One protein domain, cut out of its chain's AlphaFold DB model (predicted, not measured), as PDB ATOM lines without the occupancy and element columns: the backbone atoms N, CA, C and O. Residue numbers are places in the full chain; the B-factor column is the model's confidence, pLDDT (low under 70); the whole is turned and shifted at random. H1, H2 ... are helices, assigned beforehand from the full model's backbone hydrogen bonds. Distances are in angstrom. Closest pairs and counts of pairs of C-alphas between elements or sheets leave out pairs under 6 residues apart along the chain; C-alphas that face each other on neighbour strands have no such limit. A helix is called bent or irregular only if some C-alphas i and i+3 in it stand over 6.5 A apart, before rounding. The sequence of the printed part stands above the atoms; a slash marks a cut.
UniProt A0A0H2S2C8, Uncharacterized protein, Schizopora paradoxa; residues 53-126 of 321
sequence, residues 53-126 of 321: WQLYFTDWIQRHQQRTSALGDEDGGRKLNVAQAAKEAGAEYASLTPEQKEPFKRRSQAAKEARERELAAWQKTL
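What this domain is: This is residues 53 to 126 of the 321 residues of an uncharacterized protein of Schizopora paradoxa (UniProt A0A0H2S2C8). A long helix, H3, meets the shorter H2 at a corner to make a V, and the first turns of H1 fill the opening of the V and join its two arms. Residues 109 to 126, of which 109 to 125 belong to H3, stick out as a long arm, and residues 70 to 76, of which 70 is the last residue of H1, stick out at the other end of the long axis. The printed part has 74 residues with three named helices, H1, H2, H3 along the chain, and no named strand; the class is all helix. It is only just extended, close to loose, with a radius of gyration of the C-alphas of 17.1 A and spans of 54 by 31 by 21 A.

How they stand to each other: Begin with H3, residues 98 to 125, the longest helix. Its residues 104 to 108 alone touch H1, residues 53 to 70, which meets them with residues 53 to 56 alone; look at Leu 55 and Phe 104, whose C-alphas are the closest, 6.4 A apart. H1 and H3 run opposite ways at a steep tilt of 68 degrees, only just short of about perpendicular. With residues 53 to 61 alone, H1 also touches H2, residues 82 to 95, opposite ways at a steep tilt of 66 degrees; the closest C-alphas are those of Phe 57 and Ala 89, 6.4 A apart. H2 and H3 are only just apart, their closest C-alphas 8.0 A from each other. In H1 and H2 every O i to N i+4 pair is within hydrogen-bond range, and in H3 22 of 24 are.

Where its parts are: Find C-alpha 98 at (89.217, 118.480, 88.898); from there H3 runs 39.8 A to C-alpha 125 at (107.202, 151.273, 75.398). It is only just irregular, with C-alphas 100 and 103 6.7 A apart. H1 starts at C-alpha 53, at (100.713, 124.133, 90.338), and measures 25.5 A; H2 measures 20.0 A.

The domain as a whole: Look at Glu 74 and Lys 124 for the two C-alphas farthest apart, 54.4 A. The printed part has no cut; the link from H1 to H2 is long, with 11 residues, and that from H2 to H3 is tight, with 2. Mean pLDDT of the printed part is 87.4, and residues 71 to 79 are under 70.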
ATOM      1  N   TRP A  53      99.985 124.746  89.228       93.88
ATOM      2  CA  TRP A  53     100.713 124.133  90.338       93.88
ATOM      3  C   TRP A  53     101.443 125.175  91.193       93.88
ATOM      4  O   TRP A  53     101.396 125.102  92.417       93.88
ATOM      5  N   GLN A  54     102.088 126.171  90.581       94.94
ATOM      6  CA  GLN A  54     102.789 127.219  91.329       94.94
ATOM      7  C   GLN A  54     101.832 128.027  92.209       94.94
ATOM      8  O   GLN A  54     102.171 128.295  93.357       94.94
ATOM      9  N   LEU A  55     100.641 128.364  91.702       95.81
ATOM     10  CA  LEU A  55      99.595 129.039  92.477       95.81
ATOM     11  C   LEU A  55      99.114 128.180  93.648       95.81
ATOM     12  O   LEU A  55      98.992 128.665  94.773       95.81
ATOM     13  N   TYR A  56      98.881 126.893  93.399       96.12
ATOM     14  CA  TYR A  56      98.525 125.963  94.461       96.12
ATOM     15  C   TYR A  56      99.628 125.867  95.523       96.12
ATOM     16  O   TYR A  56      99.356 125.956  96.719       96.12
ATOM     17  N   PHE A  57     100.883 125.720  95.096       95.56
ATOM     18  CA  PHE A  57     102.023 125.563  95.988       95.56
ATOM     19  C   PHE A  57     102.274 126.820  96.827       95.56
ATOM     20  O   PHE A  57     102.575 126.711  98.016       95.56
ATOM     21  N   THR A  58     102.099 128.018  96.257       94.44
ATOM     22  CA  THR A  58     102.178 129.266  97.029       94.44
ATOM     23  C   THR A  58     101.093 129.339  98.096       94.44
ATOM     24  O   THR A  58     101.396 129.681  99.239       94.44
ATOM     25  N   ASP A  59      99.860 128.956  97.760       95.19
ATOM     26  CA  ASP A  59      98.743 128.951  98.707       95.19
ATOM     27  C   ASP A  59      98.936 127.860  99.777       95.19
ATOM     28  O   ASP A  59      98.619 128.055 100.950       95.19
ATOM     29  N   TRP A  60      99.505 126.708  99.410       94.25
ATOM     30  CA  TRP A  60      99.887 125.640 100.337       94.25
ATOM     31  C   TRP A  60     100.940 126.110 101.346       94.25
ATOM     32  O   TRP A  60     100.746 125.962 102.552       94.25
ATOM     33  N   ILE A  61     102.015 126.756 100.875       91.62
ATOM     34  CA  ILE A  61     103.076 127.296 101.737       91.62
ATOM     35  C   ILE A  61     102.511 128.352 102.699       91.62
ATOM     36  O   ILE A  61     102.909 128.397 103.863       91.62
ATOM     37  N   GLN A  62     101.590 129.206 102.247       92.25
ATOM     38  CA  GLN A  62     100.943 130.203 103.107       92.25
ATOM     39  C   GLN A  62     100.079 129.546 104.189       92.25
ATOM     40  O   GLN A  62     100.232 129.879 105.363       92.25
ATOM     41  N   ARG A  63      99.246 128.561 103.820       91.06
ATOM     42  CA  ARG A  63      98.431 127.782 104.771       91.06
ATOM     43  C   ARG A  63      99.295 127.074 105.814       91.06
ATOM     44  O   ARG A  63      98.980 127.109 107.002       91.06
ATOM     45  N   HIS A  64     100.401 126.462 105.389       86.31
ATOM     46  CA  HIS A  64     101.333 125.789 106.294       86.31
ATOM     47  C   HIS A  64     102.036 126.768 107.232       86.31
ATOM     48  O   HIS A  64     102.075 126.511 108.430       86.31
ATOM     49  N   GLN A  65     102.519 127.909 106.727       85.56
ATOM     50  CA  GLN A  65     103.131 128.944 107.567       85.56
ATOM     51  C   GLN A  65     102.156 129.489 108.612       85.56
ATOM     52  O   GLN A  65     102.525 129.597 109.778       85.56
ATOM     53  N   GLN A  66     100.911 129.771 108.217       85.88
ATOM     54  CA  GLN A  66      99.866 130.244 109.128       85.88
ATOM     55  C   GLN A  66      99.554 129.212 110.218       85.88
ATOM     56  O   GLN A  66      99.469 129.561 111.394       85.88
ATOM     57  N   ARG A  67      99.446 127.929 109.841       83.12
ATOM     58  CA  ARG A  67      99.232 126.827 110.789       83.12
ATOM     59  C   ARG A  67     100.401 126.696 111.765       83.12
ATOM     60  O   ARG A  67     100.167 126.561 112.959       83.12
ATOM     61  N   THR A  68     101.641 126.790 111.279       77.56
ATOM     62  CA  THR A  68     102.832 126.751 112.142       77.56
ATOM     63  C   THR A  68     102.943 127.975 113.048       77.56
ATOM     64  O   THR A  68     103.336 127.829 114.195       77.56
ATOM     65  N   SER A  69     102.556 129.171 112.584       75.00
ATOM     66  CA  SER A  69     102.581 130.383 113.414       75.00
ATOM     67  C   SER A  69     101.473 130.414 114.467       75.00
ATOM     68  O   SER A  69     101.642 131.043 115.504       75.00
ATOM     69  N   ALA A  70     100.341 129.749 114.213       71.44
ATOM     70  CA  ALA A  70      99.210 129.692 115.137       71.44
ATOM     71  C   ALA A  70      99.411 128.694 116.290       71.44
ATOM     72  O   ALA A  70      98.777 128.836 117.329       71.44
ATOM     73  N   LEU A  71     100.281 127.694 116.115       65.44
ATOM     74  CA  LEU A  71     100.496 126.614 117.087       65.44
ATOM     75  C   LEU A  71     101.484 126.953 118.217       65.44
ATOM     76  O   LEU A  71     101.672 126.119 119.093       65.44
ATOM     77  N   GLY A  72     102.048 128.164 118.245       57.28
ATOM     78  CA  GLY A  72     102.990 128.587 119.286       57.28
ATOM     79  C   GLY A  72     104.361 127.916 119.148       57.28
ATOM     80  O   GLY A  72     104.483 126.710 118.962       57.28
ATOM     81  N   ASP A  73     105.416 128.722 119.192       60.50
ATOM     82  CA  ASP A  73     106.817 128.309 119.051       60.50
ATOM     83  C   ASP A  73     107.301 127.539 120.298       60.50
ATOM     84  O   ASP A  73     108.044 128.076 121.111       60.50
ATOM     85  N   GLU A  74     106.858 126.291 120.487       58.50
ATOM     86  CA  GLU A  74     107.405 125.399 121.532       58.50
ATOM     87  C   GLU A  74     108.563 124.518 121.026       58.50
ATOM     88  O   GLU A  74     109.282 123.913 121.817       58.50
ATOM     89  N   ASP A  75     108.807 124.474 119.714       52.00
ATOM     90  CA  ASP A  75     109.888 123.688 119.110       52.00
ATOM     91  C   ASP A  75     110.651 124.563 118.107       52.00
ATOM     92  O   ASP A  75     110.405 124.543 116.896       52.00
ATOM     93  N   GLY A  76     111.519 125.408 118.670       50.06
ATOM     94  CA  GLY A  76     112.210 126.526 118.031       50.06
ATOM     95  C   GLY A  76     112.433 126.391 116.525       50.06
ATOM     96  O   GLY A  76     113.326 125.681 116.055       50.06
ATOM     97  N   GLY A  77     111.655 127.159 115.761       52.84
ATOM     98  CA  GLY A  77     112.044 127.639 114.438       52.84
ATOM     99  C   GLY A  77     112.481 126.590 113.407       52.84
ATOM    100  O   GLY A  77     113.420 126.855 112.643       52.84
ATOM    101  N   ARG A  78     111.814 125.428 113.302       63.00
ATOM    102  CA  ARG A  78     111.998 124.543 112.133       63.00
ATOM    103  C   ARG A  78     111.478 125.230 110.869       63.00
ATOM    104  O   ARG A  78     110.327 125.078 110.471       63.00
ATOM    105  N   LYS A  79     112.353 125.999 110.215       67.94
ATOM    106  CA  LYS A  79     112.120 126.565 108.880       67.94
ATOM    107  C   LYS A  79     111.663 125.443 107.950       67.94
ATOM    108  O   LYS A  79     112.373 124.447 107.811       67.94
ATOM    109  N   LEU A  80     110.498 125.615 107.321       73.62
ATOM    110  CA  LEU A  80     109.946 124.649 106.370       73.62
ATOM    111  C   LEU A  80     111.019 124.274 105.342       73.62
ATOM    112  O   LEU A  80     111.538 125.129 104.619       73.62
ATOM    113  N   ASN A  81     111.370 122.988 105.287       86.75
ATOM    114  CA  ASN A  81     112.282 122.504 104.266       86.75
ATOM    115  C   ASN A  81     111.543 122.526 102.924       86.75
ATOM    116  O   ASN A  81     110.633 121.733 102.702       86.75
ATOM    117  N   VAL A  82     111.948 123.431 102.028       85.19
ATOM    118  CA  VAL A  82     111.286 123.659 100.732       85.19
ATOM    119  C   VAL A  82     111.176 122.376  99.903       85.19
ATOM    120  O   VAL A  82     110.177 122.178  99.217       85.19
ATOM    121  N   ALA A  83     112.168 121.482  99.978       88.06
ATOM    122  CA  ALA A  83     112.136 120.221  99.242       88.06
ATOM    123  C   ALA A  83     111.087 119.253  99.805       88.06
ATOM    124  O   ALA A  83     110.407 118.575  99.037       88.06
ATOM    125  N   GLN A  84     110.933 119.209 101.131       86.75
ATOM    126  CA  GLN A  84     109.909 118.396 101.785       86.75
ATOM    127  C   GLN A  84     108.511 118.977 101.540       86.75
ATOM    128  O   GLN A  84     107.616 118.257 101.108       86.75
ATOM    129  N   ALA A  85     108.367 120.297 101.682       88.56
ATOM    130  CA  ALA A  85     107.145 121.029 101.366       88.56
ATOM    131  C   ALA A  85     106.666 120.772  99.928       88.56
ATOM    132  O   ALA A  85     105.490 120.518  99.702       88.56
ATOM    133  N   ALA A  86     107.575 120.792  98.947       91.38
ATOM    134  CA  ALA A  86     107.226 120.509  97.556       91.38
ATOM    135  C   ALA A  86     106.739 119.065  97.345       91.38
ATOM    136  O   ALA A  86     105.829 118.848  96.548       91.38
ATOM    137  N   LYS A  87     107.317 118.083  98.053       91.69
ATOM    138  CA  LYS A  87     106.875 116.679  97.984       91.69
ATOM    139  C   LYS A  87     105.477 116.501  98.570       91.69
ATOM    140  O   LYS A  87     104.630 115.888  97.930       91.69
ATOM    141  N   GLU A  88     105.243 117.051  99.758       91.88
ATOM    142  CA  GLU A  88     103.952 116.966 100.451       91.88
ATOM    143  C   GLU A  88     102.852 117.675  99.662       91.88
ATOM    144  O   GLU A  88     101.831 117.071  99.340       91.88
ATOM    145  N   ALA A  89     103.104 118.919  99.247       93.44
ATOM    146  CA  ALA A  89     102.172 119.667  98.419       93.44
ATOM    147  C   ALA A  89     101.909 118.968  97.078       93.44
ATOM    148  O   ALA A  89     100.793 119.025  96.570       93.44
ATOM    149  N   GLY A  90     102.921 118.311  96.496       93.88
ATOM    150  CA  GLY A  90     102.794 117.610  95.219       93.88
ATOM    151  C   GLY A  90     101.885 116.391  95.330       93.88
ATOM    152  O   GLY A  90     101.051 116.169  94.454       93.88
ATOM    153  N   ALA A  91     102.001 115.640  96.428       94.25
ATOM    154  CA  ALA A  91     101.107 114.527  96.731       94.25
ATOM    155  C   ALA A  91      99.666 115.005  96.980       94.25
ATOM    156  O   ALA A  91      98.735 114.415  96.436       94.25
ATOM    157  N   GLU A  92      99.484 116.099  97.730       94.06
ATOM    158  CA  GLU A  92      98.158 116.687  97.978       94.06
ATOM    159  C   GLU A  92      97.527 117.212  96.683       94.06
ATOM    160  O   GLU A  92      96.363 116.954  96.413       94.06
ATOM    161  N   TYR A  93      98.292 117.883  95.820       94.00
ATOM    162  CA  TYR A  93      97.778 118.369  94.537       94.00
ATOM    163  C   TYR A  93      97.412 117.237  93.576       94.00
ATOM    164  O   TYR A  93      96.444 117.357  92.823       94.00
ATOM    165  N   ALA A  94      98.158 116.130  93.597       94.25
ATOM    166  CA  ALA A  94      97.832 114.957  92.797       94.25
ATOM    167  C   ALA A  94      96.476 114.355  93.202       94.25
ATOM    168  O   ALA A  94      95.714 113.966  92.321       94.25
ATOM    169  N   SER A  95      96.142 114.349  94.499       93.81
ATOM    170  CA  SER A  95      94.871 113.814  94.998       93.81
ATOM    171  C   SER A  95      93.675 114.766  94.868       93.81
ATOM    172  O   SER A  95      92.542 114.324  95.059       93.81
ATOM    173  N   LEU A  96      93.884 116.043  94.521       94.12
ATOM    174  CA  LEU A  96      92.781 116.991  94.322       94.12
ATOM    175  C   LEU A  96      91.892 116.604  93.135       94.12
ATOM    176  O   LEU A  96      92.374 116.251  92.051       94.12
ATOM    177  N   THR A  97      90.584 116.789  93.316       96.50
ATOM    178  CA  THR A  97      89.598 116.608  92.248       96.50
ATOM    179  C   THR A  97      89.737 117.693  91.170       96.50
ATOM    180  O   THR A  97      90.280 118.776  91.430       96.50
ATOM    181  N   PRO A  98      89.232 117.458  89.945       94.81
ATOM    182  CA  PRO A  98      89.217 118.480  88.898       94.81
ATOM    183  C   PRO A  98      88.529 119.779  89.338       94.81
ATOM    184  O   PRO A  98      89.035 120.859  89.047       94.81
ATOM    185  N   GLU A  99      87.441 119.678  90.106       95.31
ATOM    186  CA  GLU A  99      86.699 120.823  90.649       95.31
ATOM    187  C   GLU A  99      87.529 121.635  91.651       95.31
ATOM    188  O   GLU A  99      87.502 122.864  91.636       95.31
ATOM    189  N   GLN A 100      88.333 120.965  92.483       94.06
ATOM    190  CA  GLN A 100      89.251 121.627  93.415       94.06
ATOM    191  C   GLN A 100      90.439 122.283  92.696       94.06
ATOM    192  O   GLN A 100      90.968 123.291  93.167       94.06
ATOM    193  N   LYS A 101      90.857 121.737  91.546       94.50
ATOM    194  CA  LYS A 101      91.914 122.309  90.692       94.50
ATOM    195  C   LYS A 101      91.414 123.500  89.863       94.50
ATOM    196  O   LYS A 101      92.201 124.391  89.541       94.50
ATOM    197  N   GLU A 102      90.124 123.548  89.544       95.69
ATOM    198  CA  GLU A 102      89.493 124.575  88.709       95.69
ATOM    199  C   GLU A 102      89.754 126.036  89.133       95.69
ATOM    200  O   GLU A 102      90.148 126.838  88.279       95.69
ATOM    201  N   PRO A 103      89.638 126.441  90.415       96.50
ATOM    202  CA  PRO A 103      89.954 127.815  90.814       96.50
ATOM    203  C   PRO A 103      91.417 128.195  90.537       96.50
ATOM    204  O   PRO A 103      91.698 129.337  90.164       96.50
ATOM    205  N   PHE A 104      92.354 127.251  90.671       95.31
ATOM    206  CA  PHE A 104      93.762 127.486  90.353       95.31
ATOM    207  C   PHE A 104      93.979 127.606  88.845       95.31
ATOM    208  O   PHE A 104      94.743 128.471  88.413       95.31
ATOM    209  N   LYS A 105      93.275 126.796  88.042       95.62
ATOM    210  CA  LYS A 105      93.318 126.886  86.575       95.62
ATOM    211  C   LYS A 105      92.823 128.248  86.102       95.62
ATOM    212  O   LYS A 105      93.539 128.930  85.373       95.62
ATOM    213  N   ARG A 106      91.666 128.695  86.602       96.75
ATOM    214  CA  ARG A 106      91.099 130.015  86.286       96.75
ATOM    215  C   ARG A 106      92.043 131.152  86.673       96.75
ATOM    216  O   ARG A 106      92.258 132.064  85.881       96.75
ATOM    217  N   ARG A 107      92.656 131.096  87.864       96.75
ATOM    218  CA  ARG A 107      93.661 132.089  88.289       96.75
ATOM    219  C   ARG A 107      94.907 132.071  87.401       96.75
ATOM    220  O   ARG A 107      95.425 133.141  87.090       96.75
ATOM    221  N   SER A 108      95.385 130.895  86.983       96.75
ATOM    222  CA  SER A 108      96.536 130.782  86.077       96.75
ATOM    223  C   SER A 108      96.216 131.364  84.699       96.75
ATOM    224  O   SER A 108      96.995 132.164  84.187       96.75
ATOM    225  N   GLN A 109      95.045 131.051  84.136       96.31
ATOM    226  CA  GLN A 109      94.565 131.623  82.872       96.31
ATOM    227  C   GLN A 109      94.436 133.148  82.955       96.31
ATOM    228  O   GLN A 109      95.034 133.853  82.146       96.31
ATOM    229  N   ALA A 110      93.777 133.673  83.992       97.00
ATOM    230  CA  ALA A 110      93.663 135.115  84.202       97.00
ATOM    231  C   ALA A 110      95.040 135.795  84.327       97.00
ATOM    232  O   ALA A 110      95.251 136.886  83.796       97.00
ATOM    233  N   ALA A 111      96.006 135.145  84.986       95.94
ATOM    234  CA  ALA A 111      97.371 135.650  85.081       95.94
ATOM    235  C   ALA A 111      98.125 135.599  83.737       95.94
ATOM    236  O   ALA A 111      98.913 136.506  83.459       95.94
ATOM    237  N   LYS A 112      97.886 134.580  82.896       95.88
ATOM    238  CA  LYS A 112      98.417 134.512  81.522       95.88
ATOM    239  C   LYS A 112      97.890 135.679  80.686       95.88
ATOM    240  O   LYS A 112      98.694 136.428  80.139       95.88
ATOM    241  N   GLU A 113      96.581 135.914  80.692       96.31
ATOM    242  CA  GLU A 113      95.981 137.034  79.958       96.31
ATOM    243  C   GLU A 113      96.460 138.401  80.468       96.31
ATOM    244  O   GLU A 113      96.762 139.301  79.685       96.31
ATOM    245  N   ALA A 114      96.542 138.585  81.791       95.75
ATOM    246  CA  ALA A 114      97.051 139.824  82.378       95.75
ATOM    247  C   ALA A 114      98.490 140.099  81.921       95.75
ATOM    248  O   ALA A 114      98.817 141.225  81.543       95.75
ATOM    249  N   ARG A 115      99.326 139.056  81.881       94.62
ATOM    250  CA  ARG A 115     100.690 139.160  81.373       94.62
ATOM    251  C   ARG A 115     100.723 139.498  79.891       94.62
ATOM    252  O   ARG A 115     101.562 140.294  79.498       94.62
ATOM    253  N   GLU A 116      99.877 138.902  79.062       94.50
ATOM    254  CA  GLU A 116      99.832 139.217  77.629       94.50
ATOM    255  C   GLU A 116      99.485 140.687  77.394       94.50
ATOM    256  O   GLU A 116     100.157 141.359  76.611       94.50
ATOM    257  N   ARG A 117      98.520 141.224  78.152       94.81
ATOM    258  CA  ARG A 117      98.183 142.655  78.131       94.81
ATOM    259  C   ARG A 117      99.365 143.520  78.580       94.81
ATOM    260  O   ARG A 117      99.703 144.490  77.902       94.81
ATOM    261  N   GLU A 118     100.024 143.157  79.678       93.81
ATOM    262  CA  GLU A 118     101.209 143.867  80.180       93.81
ATOM    263  C   GLU A 118     102.384 143.784  79.197       93.81
ATOM    264  O   GLU A 118     103.097 144.759  78.986       93.81
ATOM    265  N   LEU A 119     102.582 142.634  78.554       90.50
ATOM    266  CA  LEU A 119     103.642 142.395  77.585       90.50
ATOM    267  C   LEU A 119     103.401 143.184  76.302       90.50
ATOM    268  O   LEU A 119     104.350 143.772  75.790       90.50
ATOM    269  N   ALA A 120     102.158 143.269  75.833       90.25
ATOM    270  CA  ALA A 120     101.783 144.133  74.722       90.25
ATOM    271  C   ALA A 120     101.983 145.618  75.069       90.25
ATOM    272  O   ALA A 120     102.529 146.373  74.267       90.25
ATOM    273  N   ALA A 121     101.597 146.047  76.276       90.19
ATOM    274  CA  ALA A 121     101.849 147.410  76.742       90.19
ATOM    275  C   ALA A 121     103.355 147.705  76.835       90.19
ATOM    276  O   ALA A 121     103.823 148.716  76.322       90.19
ATOM    277  N   TRP A 122     104.132 146.785  77.409       88.62
ATOM    278  CA  TRP A 122     105.583 146.888  77.511       88.62
ATOM    279  C   TRP A 122     106.253 146.933  76.133       88.62
ATOM    280  O   TRP A 122     107.134 147.762  75.919       88.62
ATOM    281  N   GLN A 123     105.807 146.118  75.173       86.31
ATOM    282  CA  GLN A 123     106.316 146.149  73.797       86.31
ATOM    283  C   GLN A 123     106.123 147.517  73.136       86.31
ATOM    284  O   GLN A 123     107.016 147.966  72.429       86.31
ATOM    285  N   LYS A 124     105.018 148.217  73.417       84.31
ATOM    286  CA  LYS A 124     104.779 149.583  72.917       84.31
ATOM    287  C   LYS A 124     105.708 150.627  73.542       84.31
ATOM    288  O   LYS A 124     105.975 151.646  72.921       84.31
ATOM    289  N   THR A 125     106.215 150.383  74.753       84.19
ATOM    290  CA  THR A 125     107.202 151.273  75.398       84.19
ATOM    291  C   THR A 125     108.631 151.064  74.895       84.19
ATOM    292  O   THR A 125     109.515 151.860  75.216       84.19
ATOM    293  N   LEU A 126     108.890 149.989  74.141       84.56
ATOM    294  CA  LEU A 126     110.225 149.695  73.636       84.56
ATOM    295  C   LEU A 126     110.606 150.688  72.544       84.56
ATOM    296  O   LEU A 126     110.018 150.701  71.467       84.56
TER     297      LEU A 126